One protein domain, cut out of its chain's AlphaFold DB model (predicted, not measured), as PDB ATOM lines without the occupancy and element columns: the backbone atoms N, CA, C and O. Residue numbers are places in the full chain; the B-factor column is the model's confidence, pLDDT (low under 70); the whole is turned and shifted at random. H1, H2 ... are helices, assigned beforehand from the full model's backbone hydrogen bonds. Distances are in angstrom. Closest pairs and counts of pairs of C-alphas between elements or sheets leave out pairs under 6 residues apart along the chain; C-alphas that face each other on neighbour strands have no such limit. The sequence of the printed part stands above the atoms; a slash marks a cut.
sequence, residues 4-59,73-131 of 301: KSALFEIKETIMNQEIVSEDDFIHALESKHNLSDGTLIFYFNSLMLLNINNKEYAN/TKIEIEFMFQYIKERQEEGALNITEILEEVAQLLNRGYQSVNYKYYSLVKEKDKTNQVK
ATOM      1  N   LYS A   4      35.674 -30.654 -28.017       86.25
ATOM      2  CA  LYS A   4      34.718 -31.770 -28.090       86.25
ATOM      3  C   LYS A   4      35.291 -33.074 -27.525       86.25
ATOM      4  O   LYS A   4      34.730 -33.632 -26.593       86.25
ATOM      5  N   SER A   5      36.396 -33.571 -28.079       85.75
ATOM      6  CA  SER A   5      36.972 -34.863 -27.679       85.75
ATOM      7  C   SER A   5      37.360 -34.867 -26.202       85.75
ATOM      8  O   SER A   5      37.035 -35.821 -25.501       85.75
ATOM      9  N   ALA A   6      37.944 -33.763 -25.730       85.25
ATOM     10  CA  ALA A   6      38.308 -33.579 -24.333       85.25
ATOM     11  C   ALA A   6      37.087 -33.646 -23.394       85.25
ATOM     12  O   ALA A   6      37.108 -34.341 -22.380       85.25
ATOM     13  N   LEU A   7      35.986 -32.974 -23.744       87.25
ATOM     14  CA  LEU A   7      34.783 -32.957 -22.906       87.25
ATOM     15  C   LEU A   7      34.032 -34.288 -22.880       87.25
ATOM     16  O   LEU A   7      33.444 -34.632 -21.854       87.25
ATOM     17  N   PHE A   8      34.037 -35.038 -23.983       86.88
ATOM     18  CA  PHE A   8      33.450 -36.377 -23.999       86.88
ATOM     19  C   PHE A   8      34.273 -37.365 -23.162       86.88
ATOM     20  O   PHE A   8      33.672 -38.153 -22.436       86.88
ATOM     21  N   GLU A   9      35.606 -37.264 -23.184       86.19
ATOM     22  CA  GLU A   9      36.492 -38.063 -22.324       86.19
ATOM     23  C   GLU A   9      36.268 -37.720 -20.843       86.19
ATOM     24  O   GLU A   9      35.982 -38.612 -20.051       86.19
ATOM     25  N   ILE A  10      36.230 -36.428 -20.482       85.50
ATOM     26  CA  ILE A  10      35.872 -35.979 -19.122       85.50
ATOM     27  C   ILE A  10      34.524 -36.560 -18.687       85.50
ATOM     28  O   ILE A  10      34.386 -37.075 -17.577       85.50
ATOM     29  N   LYS A  11      33.509 -36.485 -19.552       84.44
ATOM     30  CA  LYS A  11      32.175 -36.993 -19.235       84.44
ATOM     31  C   LYS A  11      32.188 -38.501 -18.974       84.44
ATOM     32  O   LYS A  11      31.535 -38.948 -18.032       84.44
ATOM     33  N   GLU A  12      32.903 -39.269 -19.787       85.75
ATOM     34  CA  GLU A  12      33.035 -40.719 -19.631       85.75
ATOM     35  C   GLU A  12      33.728 -41.075 -18.309       85.75
ATOM     36  O   GLU A  12      33.189 -41.853 -17.520       85.75
ATOM     37  N   THR A  13      34.845 -40.416 -17.990       83.94
ATOM     38  CA  THR A  13      35.575 -40.633 -16.733       83.94
ATOM     39  C   THR A  13      34.730 -40.267 -15.504       83.94
ATOM     40  O   THR A  13      34.717 -40.997 -14.509       83.94
ATOM     41  N   ILE A  14      33.944 -39.183 -15.578       84.00
ATOM     42  CA  ILE A  14      32.987 -38.780 -14.532       84.00
ATOM     43  C   ILE A  14      31.870 -39.827 -14.350       84.00
ATOM     44  O   ILE A  14      31.409 -40.063 -13.226       84.00
ATOM     45  N   MET A  15      31.401 -40.454 -15.435       80.50
ATOM     46  CA  MET A  15      30.385 -41.511 -15.368       80.50
ATOM     47  C   MET A  15      30.943 -42.797 -14.748       80.50
ATOM     48  O   MET A  15      30.257 -43.404 -13.921       80.50
ATOM     49  N   ASN A  16      32.186 -43.152 -15.075       81.00
ATOM     50  CA  ASN A  16      32.854 -44.359 -14.584       81.00
ATOM     51  C   ASN A  16      33.432 -44.211 -13.162       81.00
ATOM     52  O   ASN A  16      33.776 -45.214 -12.545       81.00
ATOM     53  N   GLN A  17      33.467 -42.992 -12.600       73.81
ATOM     54  CA  GLN A  17      34.025 -42.686 -11.268       73.81
ATOM     55  C   GLN A  17      35.517 -43.042 -11.131       73.81
ATOM     56  O   GLN A  17      35.980 -43.414 -10.057       73.81
ATOM     57  N   GLU A  18      36.283 -42.911 -12.213       70.94
ATOM     58  CA  GLU A  18      37.695 -43.327 -12.286       70.94
ATOM     59  C   GLU A  18      38.686 -42.213 -11.897       70.94
ATOM     60  O   GLU A  18      39.892 -42.334 -12.110       70.94
ATOM     61  N   ILE A  19      38.200 -41.106 -11.330       71.00
ATOM     62  CA  ILE A  19      39.018 -39.918 -11.076       71.00
ATOM     63  C   ILE A  19      39.741 -40.072  -9.733       71.00
ATOM     64  O   ILE A  19      39.128 -39.981  -8.672       71.00
ATOM     65  N   VAL A  20      41.053 -40.318  -9.793       65.94
ATOM     66  CA  VAL A  20      41.927 -40.466  -8.611       65.94
ATOM     67  C   VAL A  20      42.553 -39.128  -8.193       65.94
ATOM     68  O   VAL A  20      42.696 -38.868  -7.002       65.94
ATOM     69  N   SER A  21      42.900 -38.273  -9.161       78.56
ATOM     70  CA  SER A  21      43.428 -36.915  -8.958       78.56
ATOM     71  C   SER A  21      42.846 -35.999 -10.036       78.56
ATOM     72  O   SER A  21      43.032 -36.259 -11.226       78.56
ATOM     73  N   GLU A  22      42.085 -34.979  -9.631       79.69
ATOM     74  CA  GLU A  22      41.358 -34.083 -10.545       79.69
ATOM     75  C   GLU A  22      42.317 -33.181 -11.332       79.69
ATOM     76  O   GLU A  22      42.222 -33.102 -12.557       79.69
ATOM     77  N   ASP A  23      43.283 -32.569 -10.643       78.75
ATOM     78  CA  ASP A  23      44.230 -31.620 -11.238       78.75
ATOM     79  C   ASP A  23      45.179 -32.305 -12.232       78.75
ATOM     80  O   ASP A  23      45.389 -31.808 -13.340       78.75
ATOM     81  N   ASP A  24      45.697 -33.490 -11.885       80.75
ATOM     82  CA  ASP A  24      46.585 -34.255 -12.770       80.75
ATOM     83  C   ASP A  24      45.843 -34.748 -14.018       80.75
ATOM     84  O   ASP A  24      46.395 -34.757 -15.120       80.75
ATOM     85  N   PHE A  25      44.578 -35.144 -13.855       84.44
ATOM     86  CA  PHE A  25      43.730 -35.579 -14.958       84.44
ATOM     87  C   PHE A  25      43.438 -34.426 -15.919       84.44
ATOM     88  O   PHE A  25      43.635 -34.577 -17.124       84.44
ATOM     89  N   ILE A  26      43.023 -33.267 -15.400       85.00
ATOM     90  CA  ILE A  26      42.717 -32.082 -16.208       85.00
ATOM     91  C   ILE A  26      43.962 -31.620 -16.971       85.00
ATOM     92  O   ILE A  26      43.894 -31.472 -18.192       85.00
ATOM     93  N   HIS A  27      45.111 -31.490 -16.303       83.25
ATOM     94  CA  HIS A  27      46.353 -31.064 -16.955       83.25
ATOM     95  C   HIS A  27      46.852 -32.054 -18.014       83.25
ATOM     96  O   HIS A  27      47.314 -31.641 -19.084       83.25
ATOM     97  N   ALA A  28      46.743 -33.362 -17.759       83.62
ATOM     98  CA  ALA A  28      47.093 -34.380 -18.748       83.62
ATOM     99  C   ALA A  28      46.199 -34.288 -19.994       83.62
ATOM    100  O   ALA A  28      46.674 -34.451 -21.121       83.62
ATOM    101  N   LEU A  29      44.915 -33.991 -19.802       85.44
ATOM    102  CA  LEU A  29      43.931 -33.900 -20.873       85.44
ATOM    103  C   LEU A  29      44.066 -32.594 -21.674       85.44
ATOM    104  O   LEU A  29      43.985 -32.619 -22.904       85.44
ATOM    105  N   GLU A  30      44.361 -31.477 -21.008       86.94
ATOM    106  CA  GLU A  30      44.700 -30.198 -21.649       86.94
ATOM    107  C   GLU A  30      45.957 -30.336 -22.515       86.94
ATOM    108  O   GLU A  30      45.938 -29.976 -23.696       86.94
ATOM    109  N   SER A  31      46.996 -30.987 -21.981       84.19
ATOM    110  CA  SER A  31      48.241 -31.275 -22.706       84.19
ATOM    111  C   SER A  31      48.017 -32.200 -23.908       84.19
ATOM    112  O   SER A  31      48.569 -31.979 -24.983       84.19
ATOM    113  N   LYS A  32      47.176 -33.231 -23.758       86.88
ATOM    114  CA  LYS A  32      46.836 -34.186 -24.828       86.88
ATOM    115  C   LYS A  32      46.082 -33.524 -25.984       86.88
ATOM    116  O   LYS A  32      46.251 -33.925 -27.137       86.88
ATOM    117  N   HIS A  33      45.246 -32.533 -25.682       84.38
ATOM    118  CA  HIS A  33      44.389 -31.864 -26.661       84.38
ATOM    119  C   HIS A  33      44.903 -30.492 -27.123       84.38
ATOM    120  O   HIS A  33      44.232 -29.863 -27.941       84.38
ATOM    121  N   ASN A  34      46.097 -30.067 -26.687       83.12
ATOM    122  CA  ASN A  34      46.672 -28.740 -26.954       83.12
ATOM    123  C   ASN A  34      45.717 -27.593 -26.573       83.12
ATOM    124  O   ASN A  34      45.576 -26.619 -27.316       83.12
ATOM    125  N   LEU A  35      45.030 -27.732 -25.440       82.75
ATOM    126  CA  LEU A  35      44.154 -26.697 -24.892       82.75
ATOM    127  C   LEU A  35      44.953 -25.780 -23.958       82.75
ATOM    128  O   LEU A  35      45.994 -26.175 -23.440       82.75
ATOM    129  N   SER A  36      44.480 -24.550 -23.748       80.69
ATOM    130  CA  SER A  36      45.082 -23.657 -22.753       80.69
ATOM    131  C   SER A  36      44.893 -24.201 -21.340       80.69
ATOM    132  O   SER A  36      43.815 -24.703 -21.011       80.69
ATOM    133  N   ASP A  37      45.912 -24.037 -20.501       78.31
ATOM    134  CA  ASP A  37      45.851 -24.435 -19.098       78.31
ATOM    135  C   ASP A  37      44.652 -23.778 -18.394       78.31
ATOM    136  O   ASP A  37      44.443 -22.563 -18.472       78.31
ATOM    137  N   GLY A  38      43.852 -24.593 -17.710       77.44
ATOM    138  CA  GLY A  38      42.681 -24.160 -16.949       77.44
ATOM    139  C   GLY A  38      41.385 -23.999 -17.751       77.44
ATOM    140  O   GLY A  38      40.358 -23.621 -17.182       77.44
ATOM    141  N   THR A  39      41.389 -24.317 -19.046       80.31
ATOM    142  CA  THR A  39      40.186 -24.268 -19.900       80.31
ATOM    143  C   THR A  39      39.169 -25.326 -19.488       80.31
ATOM    144  O   THR A  39      37.965 -25.071 -19.434       80.31
ATOM    145  N   LEU A  40      39.638 -26.532 -19.162       85.06
ATOM    146  CA  LEU A  40      38.770 -27.668 -18.872       85.06
ATOM    147  C   LEU A  40      38.206 -27.641 -17.451       85.06
ATOM    148  O   LEU A  40      37.188 -28.285 -17.203       85.06
ATOM    149  N   ILE A  41      38.788 -26.852 -16.542       84.88
ATOM    150  CA  ILE A  41      38.354 -26.740 -15.139       84.88
ATOM    151  C   ILE A  41      36.880 -26.325 -15.046       84.88
ATOM    152  O   ILE A  41      36.098 -26.924 -14.304       84.88
ATOM    153  N   PHE A  42      36.465 -25.321 -15.827       85.81
ATOM    154  CA  PHE A  42      35.073 -24.862 -15.841       85.81
ATOM    155  C   PHE A  42      34.106 -25.977 -16.265       85.81
ATOM    156  O   PHE A  42      33.064 -26.191 -15.634       85.81
ATOM    157  N   TYR A  43      34.458 -26.706 -17.324       85.94
ATOM    158  CA  TYR A  43      33.625 -27.769 -17.870       85.94
ATOM    159  C   TYR A  43      33.591 -29.002 -16.977       85.94
ATOM    160  O   TYR A  43      32.519 -29.573 -16.780       85.94
ATOM    161  N   PHE A  44      34.728 -29.371 -16.394       85.50
ATOM    162  CA  PHE A  44      34.843 -30.454 -15.430       85.50
ATOM    163  C   PHE A  44      33.937 -30.204 -14.223       85.50
ATOM    164  O   PHE A  44      33.061 -31.017 -13.932       85.50
ATOM    165  N   ASN A  45      34.046 -29.025 -13.602       85.69
ATOM    166  CA  ASN A  45      33.213 -28.638 -12.462       85.69
ATOM    167  C   ASN A  45      31.719 -28.623 -12.818       85.69
ATOM    168  O   ASN A  45      30.878 -29.103 -12.053       85.69
ATOM    169  N   SER A  46      31.384 -28.116 -14.006       84.19
ATOM    170  CA  SER A  46      30.004 -28.085 -14.497       84.19
ATOM    171  C   SER A  46      29.444 -29.495 -14.719       84.19
ATOM    172  O   SER A  46      28.329 -29.787 -14.288       84.19
ATOM    173  N   LEU A  47      30.207 -30.394 -15.349       84.69
ATOM    174  CA  LEU A  47      29.795 -31.778 -15.605       84.69
ATOM    175  C   LEU A  47      29.725 -32.609 -14.317       84.69
ATOM    176  O   LEU A  47      28.784 -33.388 -14.153       84.69
ATOM    177  N   MET A  48      30.647 -32.399 -13.377       82.56
ATOM    178  CA  MET A  48      30.624 -33.029 -12.053       82.56
ATOM    179  C   MET A  48      29.372 -32.637 -11.272       82.56
ATOM    180  O   MET A  48      28.631 -33.506 -10.807       82.56
ATOM    181  N   LEU A  49      29.066 -31.339 -11.206       81.75
ATOM    182  CA  LEU A  49      27.862 -30.851 -10.539       81.75
ATOM    183  C   LEU A  49      26.585 -31.387 -11.207       81.75
ATOM    184  O   LEU A  49      25.608 -31.717 -10.532       81.75
ATOM    185  N   LEU A  50      26.573 -31.511 -12.537       79.06
ATOM    186  CA  LEU A  50      25.456 -32.117 -13.263       79.06
ATOM    187  C   LEU A  50      25.300 -33.606 -12.956       79.06
ATOM    188  O   LEU A  50      24.165 -34.068 -12.821       79.06
ATOM    189  N   ASN A  51      26.401 -34.348 -12.825       80.19
ATOM    190  CA  ASN A  51      26.383 -35.764 -12.471       80.19
ATOM    191  C   ASN A  51      25.858 -35.986 -11.045       80.19
ATOM    192  O   ASN A  51      24.990 -36.832 -10.844       80.19
ATOM    193  N   ILE A  52      26.316 -35.186 -10.075       79.50
ATOM    194  CA  ILE A  52      25.846 -35.244  -8.680       79.50
ATOM    195  C   ILE A  52      24.337 -34.981  -8.617       79.50
ATOM    196  O   ILE A  52      23.589 -35.822  -8.120       79.50
ATOM    197  N   ASN A  53      23.871 -33.887  -9.229       74.75
ATOM    198  CA  ASN A  53      22.444 -33.561  -9.282       74.75
ATOM    199  C   ASN A  53      21.626 -34.684  -9.946       74.75
ATOM    200  O   ASN A  53      20.559 -35.050  -9.464       74.75
ATOM    201  N   ASN A  54      22.119 -35.268 -11.043       72.12
ATOM    202  CA  ASN A  54      21.434 -36.374 -11.717       72.12
ATOM    203  C   ASN A  54      21.324 -37.626 -10.838       72.12
ATOM    204  O   ASN A  54      20.278 -38.272 -10.857       72.12
ATOM    205  N   LYS A  55      22.368 -37.963 -10.070       70.56
ATOM    206  CA  LYS A  55      22.341 -39.087  -9.122       70.56
ATOM    207  C   LYS A  55      21.343 -38.841  -7.989       70.56
ATOM    208  O   LYS A  55      20.606 -39.755  -7.628       70.56
ATOM    209  N   GLU A  56      21.253 -37.614  -7.481       64.31
ATOM    210  CA  GLU A  56      20.257 -37.241  -6.467       64.31
ATOM    211  C   GLU A  56      18.816 -37.386  -6.982       64.31
ATOM    212  O   GLU A  56      17.965 -37.934  -6.279       64.31
ATOM    213  N   TYR A  57      18.543 -36.991  -8.233       60.75
ATOM    214  CA  TYR A  57      17.229 -37.188  -8.857       60.75
ATOM    215  C   TYR A  57      16.927 -38.658  -9.186       60.75
ATOM    216  O   TYR A  57      15.787 -39.095  -9.032       60.75
ATOM    217  N   ALA A  58      17.925 -39.435  -9.618       57.00
ATOM    218  CA  ALA A  58      17.762 -40.859  -9.921       57.00
ATOM    219  C   ALA A  58      17.443 -41.683  -8.662       57.00
ATOM    220  O   ALA A  58      16.585 -42.562  -8.704       57.00
ATOM    221  N   ASN A  59      18.050 -41.341  -7.522       55.81
ATOM    222  CA  ASN A  59      17.791 -42.000  -6.240       55.81
ATOM    223  C   ASN A  59      16.395 -41.693  -5.661       55.81
ATOM    224  O   ASN A  59      15.912 -42.440  -4.814       55.81
ATOM    225  N   THR A  73      18.755 -25.238 -15.284       84.88
ATOM    226  CA  THR A  73      19.570 -24.522 -14.302       84.88
ATOM    227  C   THR A  73      20.415 -23.450 -14.987       84.88
ATOM    228  O   THR A  73      20.695 -23.525 -16.185       84.88
ATOM    229  N   LYS A  74      20.832 -22.432 -14.227       85.12
ATOM    230  CA  LYS A  74      21.706 -21.358 -14.729       85.12
ATOM    231  C   LYS A  74      23.030 -21.913 -15.270       85.12
ATOM    232  O   LYS A  74      23.477 -21.478 -16.322       85.12
ATOM    233  N   ILE A  75      23.569 -22.930 -14.601       84.81
ATOM    234  CA  ILE A  75      24.839 -23.586 -14.934       84.81
ATOM    235  C   ILE A  75      24.743 -24.345 -16.262       84.81
ATOM    236  O   ILE A  75      25.628 -24.216 -17.095       84.81
ATOM    237  N   GLU A  76      23.640 -25.058 -16.530       85.69
ATOM    238  CA  GLU A  76      23.419 -25.704 -17.840       85.69
ATOM    239  C   GLU A  76      23.335 -24.685 -18.984       85.69
ATOM    240  O   GLU A  76      23.794 -24.946 -20.095       85.69
ATOM    241  N   ILE A  77      22.721 -23.527 -18.722       87.88
ATOM    242  CA  ILE A  77      22.596 -22.456 -19.713       87.88
ATOM    243  C   ILE A  77      23.966 -21.823 -19.978       87.88
ATOM    244  O   ILE A  77      24.321 -21.625 -21.138       87.88
ATOM    245  N   GLU A  78      24.731 -21.520 -18.928       88.00
ATOM    246  CA  GLU A  78      26.089 -20.975 -19.042       88.00
ATOM    247  C   GLU A  78      27.023 -21.957 -19.760       88.00
ATOM    248  O   GLU A  78      27.679 -21.559 -20.719       88.00
ATOM    249  N   PHE A  79      26.984 -23.244 -19.395       89.75
ATOM    250  CA  PHE A  79      27.713 -24.314 -20.081       89.75
ATOM    251  C   PHE A  79      27.399 -24.345 -21.580       89.75
ATOM    252  O   PHE A  79      28.310 -24.332 -22.402       89.75
ATOM    253  N   MET A  80      26.111 -24.353 -21.949       90.56
ATOM    254  CA  MET A  80      25.686 -24.408 -23.350       90.56
ATOM    255  C   MET A  80      26.249 -23.234 -24.156       90.56
ATOM    256  O   MET A  80      26.783 -23.442 -25.242       90.56
ATOM    257  N   PHE A  81      26.124 -22.004 -23.653       90.38
ATOM    258  CA  PHE A  81      26.594 -20.830 -24.388       90.38
ATOM    259  C   PHE A  81      28.118 -20.744 -24.454       90.38
ATOM    260  O   PHE A  81      28.635 -20.373 -25.505       90.38
ATOM    261  N   GLN A  82      28.821 -21.097 -23.375       89.00
ATOM    262  CA  GLN A  82      30.282 -21.111 -23.357       89.00
ATOM    263  C   GLN A  82      30.828 -22.144 -24.351       89.00
ATOM    264  O   GLN A  82      31.646 -21.800 -25.201       89.00
ATOM    265  N   TYR A  83      30.274 -23.360 -24.340       89.25
ATOM    266  CA  TYR A  83      30.661 -24.416 -25.273       89.25
ATOM    267  C   TYR A  83      30.390 -24.032 -26.731       89.25
ATOM    268  O   TYR A  83      31.252 -24.206 -27.587       89.25
ATOM    269  N   ILE A  84      29.211 -23.472 -27.032       89.38
ATOM    270  CA  ILE A  84      28.891 -23.021 -28.395       89.38
ATOM    271  C   ILE A  84      29.876 -21.944 -28.857       89.38
ATOM    272  O   ILE A  84      30.349 -22.010 -29.990       89.38
ATOM    273  N   LYS A  85      30.202 -20.980 -27.989       88.75
ATOM    274  CA  LYS A  85      31.141 -19.898 -28.301       88.75
ATOM    275  C   LYS A  85      32.532 -20.444 -28.618       88.75
ATOM    276  O   LYS A  85      33.075 -20.125 -29.667       88.75
ATOM    277  N   GLU A  86      33.073 -21.302 -27.759       86.81
ATOM    278  CA  GLU A  86      34.410 -21.870 -27.958       86.81
ATOM    279  C   GLU A  86      34.467 -22.781 -29.192       86.81
ATOM    280  O   GLU A  86      35.418 -22.718 -29.963       86.81
ATOM    281  N   ARG A  87      33.412 -23.556 -29.476       85.38
ATOM    282  CA  ARG A  87      33.340 -24.361 -30.710       85.38
ATOM    283  C   ARG A  87      33.260 -23.501 -31.972       85.38
ATOM    284  O   ARG A  87      33.824 -23.881 -32.997       85.38
ATOM    285  N   GLN A  88      32.593 -22.349 -31.913       86.56
ATOM    286  CA  GLN A  88      32.580 -21.379 -33.011       86.56
ATOM    287  C   GLN A  88      33.950 -20.714 -33.203       86.56
ATOM    288  O   GLN A  88      34.377 -20.537 -34.342       86.56
ATOM    289  N   GLU A  89      34.662 -20.407 -32.115       84.56
ATOM    290  CA  GLU A  89      36.043 -19.895 -32.149       84.56
ATOM    291  C   GLU A  89      37.035 -20.931 -32.707       84.56
ATOM    292  O   GLU A  89      37.940 -20.572 -33.455       84.56
ATOM    293  N   GLU A  90      36.811 -22.223 -32.447       80.75
ATOM    294  CA  GLU A  90      37.546 -23.337 -33.069       80.75
ATOM    295  C   GLU A  90      37.228 -23.535 -34.570       80.75
ATOM    296  O   GLU A  90      37.832 -24.395 -35.221       80.75
ATOM    297  N   GLY A  91      36.281 -22.777 -35.137       78.81
ATOM    298  CA  GLY A  91      35.914 -22.829 -36.555       78.81
ATOM    299  C   GLY A  91      34.773 -23.793 -36.904       78.81
ATOM    300  O   GLY A  91      34.576 -24.101 -38.081       78.81
ATOM    301  N   ALA A  92      34.000 -24.284 -35.926       77.50
ATOM    302  CA  ALA A  92      32.806 -25.077 -36.212       77.50
ATOM    303  C   ALA A  92      31.660 -24.174 -36.710       77.50
ATOM    304  O   ALA A  92      31.089 -23.385 -35.959       77.50
ATOM    305  N   LEU A  93      31.309 -24.307 -37.993       72.69
ATOM    306  CA  LEU A  93      30.296 -23.468 -38.652       72.69
ATOM    307  C   LEU A  93      28.863 -24.014 -38.511       72.69
ATOM    308  O   LEU A  93      27.901 -23.254 -38.623       72.69
ATOM    309  N   ASN A  94      28.690 -25.315 -38.257       86.44
ATOM    310  CA  ASN A  94      27.367 -25.934 -38.184       86.44
ATOM    311  C   ASN A  94      26.792 -25.900 -36.760       86.44
ATOM    312  O   ASN A  94      27.065 -26.771 -35.935       86.44
ATOM    313  N   ILE A  95      25.925 -24.923 -36.484       86.38
ATOM    314  CA  ILE A  95      25.252 -24.787 -35.180       86.38
ATOM    315  C   ILE A  95      24.418 -26.020 -34.796       86.38
ATOM    316  O   ILE A  95      24.295 -26.330 -33.615       86.38
ATOM    317  N   THR A  96      23.874 -26.748 -35.772       86.81
ATOM    318  CA  THR A  96      23.054 -27.949 -35.539       86.81
ATOM    319  C   THR A  96      23.879 -29.047 -34.870       86.81
ATOM    320  O   THR A  96      23.443 -29.622 -33.877       86.81
ATOM    321  N   GLU A  97      25.093 -29.280 -35.374       87.25
ATOM    322  CA  GLU A  97      26.032 -30.266 -34.825       87.25
ATOM    323  C   GLU A  97      26.482 -29.871 -33.418       87.25
ATOM    324  O   GLU A  97      26.483 -30.698 -32.510       87.25
ATOM    325  N   ILE A  98      26.785 -28.589 -33.199       88.25
ATOM    326  CA  ILE A  98      27.188 -28.088 -31.879       88.25
ATOM    327  C   ILE A  98      26.044 -28.261 -30.864       88.25
ATOM    328  O   ILE A  98      26.273 -28.669 -29.726       88.25
ATOM    329  N   LEU A  99      24.794 -27.998 -31.257       89.50
ATOM    330  CA  LEU A  99      23.630 -28.202 -30.387       89.50
ATOM    331  C   LEU A  99      23.381 -29.684 -30.076       89.50
ATOM    332  O   LEU A  99      22.932 -30.008 -28.974       89.50
ATOM    333  N   GLU A 100      23.668 -30.583 -31.016       88.38
ATOM    334  CA  GLU A 100      23.619 -32.027 -30.784       88.38
ATOM    335  C   GLU A 100      24.716 -32.485 -29.811       88.38
ATOM    336  O   GLU A 100      24.432 -33.243 -28.883       88.38
ATOM    337  N   GLU A 101      25.933 -31.952 -29.938       89.12
ATOM    338  CA  GLU A 101      27.025 -32.180 -28.984       89.12
ATOM    339  C   GLU A 101      26.637 -31.722 -27.570       89.12
ATOM    340  O   GLU A 101      26.774 -32.484 -26.612       89.12
ATOM    341  N   VAL A 102      26.070 -30.519 -27.428       88.56
ATOM    342  CA  VAL A 102      25.574 -30.013 -26.136       88.56
ATOM    343  C   VAL A 102      24.478 -30.916 -25.570       88.56
ATOM    344  O   VAL A 102      24.455 -31.181 -24.367       88.56
ATOM    345  N   ALA A 103      23.562 -31.394 -26.414       87.62
ATOM    346  CA  ALA A 103      22.494 -32.295 -25.996       87.62
ATOM    347  C   ALA A 103      23.053 -33.593 -25.407       87.62
ATOM    348  O   ALA A 103      22.623 -34.021 -24.330       87.62
ATOM    349  N   GLN A 104      24.067 -34.161 -26.060       87.81
ATOM    350  CA  GLN A 104      24.778 -35.322 -25.550       87.81
ATOM    351  C   GLN A 104      25.506 -34.993 -24.243       87.81
ATOM    352  O   GLN A 104      25.319 -35.719 -23.272       87.81
ATOM    353  N   LEU A 105      26.266 -33.897 -24.156       87.38
ATOM    354  CA  LEU A 105      27.022 -33.524 -22.948       87.38
ATOM    355  C   LEU A 105      26.116 -33.293 -21.725       87.38
ATOM    356  O   LEU A 105      26.405 -33.794 -20.640       87.38
ATOM    357  N   LEU A 106      24.978 -32.618 -21.909       85.75
ATOM    358  CA  LEU A 106      24.026 -32.297 -20.839       85.75
ATOM    359  C   LEU A 106      23.013 -33.416 -20.533       85.75
ATOM    360  O   LEU A 106      22.168 -33.242 -19.653       85.75
ATOM    361  N   ASN A 107      23.059 -34.550 -21.244       84.62
ATOM    362  CA  ASN A 107      22.045 -35.612 -21.170       84.62
ATOM    363  C   ASN A 107      20.612 -35.080 -21.395       84.62
ATOM    364  O   ASN A 107      19.664 -35.474 -20.710       84.62
ATOM    365  N   ARG A 108      20.442 -34.151 -22.344       83.25
ATOM    366  CA  ARG A 108      19.141 -33.580 -22.726       83.25
ATOM    367  C   ARG A 108      18.783 -33.974 -24.155       83.25
ATOM    368  O   ARG A 108      19.640 -34.244 -24.982       83.25
ATOM    369  N   GLY A 109      17.488 -33.982 -24.468       83.38
ATOM    370  CA  GLY A 109      17.043 -34.175 -25.849       83.38
ATOM    371  C   GLY A 109      17.406 -32.967 -26.716       83.38
ATOM    372  O   GLY A 109      17.163 -31.832 -26.300       83.38
ATOM    373  N   TYR A 110      17.902 -33.209 -27.932       88.12
ATOM    374  CA  TYR A 110      18.281 -32.168 -28.901       88.12
ATOM    375  C   TYR A 110      17.221 -31.068 -29.050       88.12
ATOM    376  O   TYR A 110      17.528 -29.885 -28.953       88.12
ATOM    377  N   GLN A 111      15.945 -31.449 -29.173       85.88
ATOM    378  CA  GLN A 111      14.834 -30.499 -29.309       85.88
ATOM    379  C   GLN A 111      14.702 -29.546 -28.110       85.88
ATOM    380  O   GLN A 111      14.350 -28.381 -28.277       85.88
ATOM    381  N   SER A 112      15.017 -30.015 -26.897       86.06
ATOM    382  CA  SER A 112      14.996 -29.181 -25.691       86.06
ATOM    383  C   SER A 112      16.120 -28.148 -25.712       86.06
ATOM    384  O   SER A 112      15.884 -26.984 -25.394       86.06
ATOM    385  N   VAL A 113      17.323 -28.571 -26.114       86.62
ATOM    386  CA  VAL A 113      18.502 -27.702 -26.234       86.62
ATOM    387  C   VAL A 113      18.294 -26.668 -27.338       86.62
ATOM    388  O   VAL A 113      18.441 -25.477 -27.087       86.62
ATOM    389  N   ASN A 114      17.848 -27.105 -28.517       89.38
ATOM    390  CA  ASN A 114      17.544 -26.247 -29.659       89.38
ATOM    391  C   ASN A 114      16.498 -25.179 -29.285       89.38
ATOM    392  O   ASN A 114      16.761 -23.979 -29.398       89.38
ATOM    393  N   TYR A 115      15.359 -25.597 -28.719       89.75
ATOM    394  CA  TYR A 115      14.335 -24.664 -28.252       89.75
ATOM    395  C   TYR A 115      14.884 -23.664 -27.231       89.75
ATOM    396  O   TYR A 115      14.603 -22.465 -27.325       89.75
ATOM    397  N   LYS A 116      15.676 -24.130 -26.256       89.25
ATOM    398  CA  LYS A 116      16.206 -23.268 -25.197       89.25
ATOM    399  C   LYS A 116      17.209 -22.256 -25.744       89.25
ATOM    400  O   LYS A 116      17.124 -21.083 -25.381       89.25
ATOM    401  N   TYR A 117      18.103 -22.694 -26.625       90.50
ATOM    402  CA  TYR A 117      19.105 -21.857 -27.272       90.50
ATOM    403  C   TYR A 117      18.452 -20.707 -28.043       90.50
ATOM    404  O   TYR A 117      18.655 -19.544 -27.693       90.50
ATOM    405  N   TYR A 118      17.580 -21.004 -29.013       90.06
ATOM    406  CA  TYR A 118      16.953 -19.952 -29.820       90.06
ATOM    407  C   TYR A 118      15.968 -19.087 -29.033       90.06
ATOM    408  O   TYR A 118      15.811 -17.914 -29.366       90.06
ATOM    409  N   SER A 119      15.319 -19.615 -27.989       87.00
ATOM    410  CA  SER A 119      14.479 -18.784 -27.113       87.00
ATOM    411  C   SER A 119      15.311 -17.706 -26.412       87.00
ATOM    412  O   SER A 119      14.936 -16.538 -26.434       87.00
ATOM    413  N   LEU A 120      16.474 -18.077 -25.867       86.94
ATOM    414  CA  LEU A 120      17.357 -17.141 -25.169       86.94
ATOM    415  C   LEU A 120      18.085 -16.181 -26.119       86.94
ATOM    416  O   LEU A 120      18.281 -15.019 -25.771       86.94
ATOM    417  N   VAL A 121      18.459 -16.628 -27.323       86.62
ATOM    418  CA  VAL A 121      19.021 -15.743 -28.359       86.62
ATOM    419  C   VAL A 121      17.988 -14.686 -28.767       86.62
ATOM    420  O   VAL A 121      18.283 -13.497 -28.716       86.62
ATOM    421  N   LYS A 122      16.735 -15.090 -29.027       82.25
ATOM    422  CA  LYS A 122      15.640 -14.156 -29.343       82.25
ATOM    423  C   LYS A 122      15.338 -13.178 -28.208       82.25
ATOM    424  O   LYS A 122      14.998 -12.027 -28.470       82.25
ATOM    425  N   GLU A 123      15.413 -13.616 -26.953       78.62
ATOM    426  CA  GLU A 123      15.261 -12.725 -25.798       78.62
ATOM    427  C   GLU A 123      16.400 -11.701 -25.725       78.62
ATOM    428  O   GLU A 123      16.135 -10.514 -25.533       78.62
ATOM    429  N   LYS A 124      17.654 -12.113 -25.959       69.75
ATOM    430  CA  LYS A 124      18.802 -11.193 -26.027       69.75
ATOM    431  C   LYS A 124      18.664 -10.178 -27.164       69.75
ATOM    432  O   LYS A 124      18.888  -8.993 -26.926       69.75
ATOM    433  N   ASP A 125      18.200 -10.595 -28.340       62.06
ATOM    434  CA  ASP A 125      17.970  -9.692 -29.476       62.06
ATOM    435  C   ASP A 125      16.866  -8.668 -29.185       62.06
ATOM    436  O   ASP A 125      17.025  -7.481 -29.465       62.06
ATOM    437  N   LYS A 126      15.778  -9.085 -28.526       58.38
ATOM    438  CA  LYS A 126      14.732  -8.162 -28.054       58.38
ATOM    439  C   LYS A 126      15.259  -7.176 -27.013       58.38
ATOM    440  O   LYS A 126      14.908  -6.001 -27.047       58.38
ATOM    441  N   THR A 127      16.117  -7.631 -26.104       54.84
ATOM    442  CA  THR A 127      16.694  -6.771 -25.057       54.84
ATOM    443  C   THR A 127      17.691  -5.761 -25.642       54.84
ATOM    444  O   THR A 127      17.770  -4.627 -25.172       54.84
ATOM    445  N   ASN A 128      18.404  -6.135 -26.709       49.53
ATOM    446  CA  ASN A 128      19.301  -5.245 -27.448       49.53
ATOM    447  C   ASN A 128      18.540  -4.249 -28.342       49.53
ATOM    448  O   ASN A 128      18.930  -3.086 -28.400       49.53
ATOM    449  N   GLN A 129      17.414  -4.642 -28.949       46.66
ATOM    450  CA  GLN A 129      16.539  -3.714 -29.684       46.66
ATOM    451  C   GLN A 129      15.890  -2.665 -28.769       46.66
ATOM    452  O   GLN A 129      15.755  -1.509 -29.160       46.66
ATOM    453  N   VAL A 130      15.544  -3.022 -27.528       49.34
ATOM    454  CA  VAL A 130      15.023  -2.051 -26.546       49.34
ATOM    455  C   VAL A 130      16.099  -1.044 -26.117       49.34
ATOM    456  O   VAL A 130      15.769   0.106 -25.851       49.34
ATOM    457  N   LYS A 131      17.387  -1.421 -26.120       46.34
ATOM    458  CA  LYS A 131      18.506  -0.500 -25.843       46.34
ATOM    459  C   LYS A 131      18.965   0.328 -27.051       46.34
ATOM    460  O   LYS A 131      19.667   1.312 -26.853       46.34
TER     461      LYS A 131
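What this domain is: This is residues 4 to 59 and 73 to 131 of the 301 residues of an uncharacterized protein of Bacillus sp. AFS073361 (UniProt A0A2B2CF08). What shape do these atoms make? The longest helix, H6, is an arm on a body of five helices: its residues 110 to 114 pack on H5, and its residues 122 to 131 stick out. In the body H1, H3, H4 and H5 touch in a ring, and H2 packs on H1 and H3, away from H6. What is it made of? The printed part has 115 residues with six named helices, H1 to H6 in order, all helix; it is compact, with a radius of gyration of the C-alphas of 15.4 A, and spans 49 by 38 by 25 A.

Where its parts are: Where is H6? Residues 110 to 131 make H6, 31.8 A long, ending at C-alpha 131, (18.506, -0.500, -25.843). Where are the others? H5 is residues 95 to 105, H4 74 to 89, H3 39 to 59 and 31.7 A long, H2 22 to 33, and H1 4 to 16, from C-alpha 4 at (34.718, -31.770, -28.090).

How they stand to each other: What meets H6? H6 touches H5 at a steep tilt of 60 degrees; the closest C-alphas, of Tyr 110 and Ala 103, are 5.1 A apart. What else touches? The closest C-alphas are Met 80 and Val 102 for H4 and H5, 6.3 A, Phe 8 and Leu 105 for H1 and H5, 7.1 A, and Ile 14 and Met 48 for H1 and H3, 6.7 A. H1 and H2 form a helical hairpin and only just touch, with 3 pairs of C-alphas within 8 A. Are the backbones paired? Every O i to N i+4 pair is within hydrogen-bond range in H1, H2, H4, H5 and H6, and 16 of 17 in H3.

The domain as a whole: Is there a cut? Residues 60 to 72 are not printed, and C-alphas 59 and 73 are 19.3 A apart. Where is confidence low? The pLDDT is under 70 at residue 20, residues 56 to 59 and residues 124 to 131.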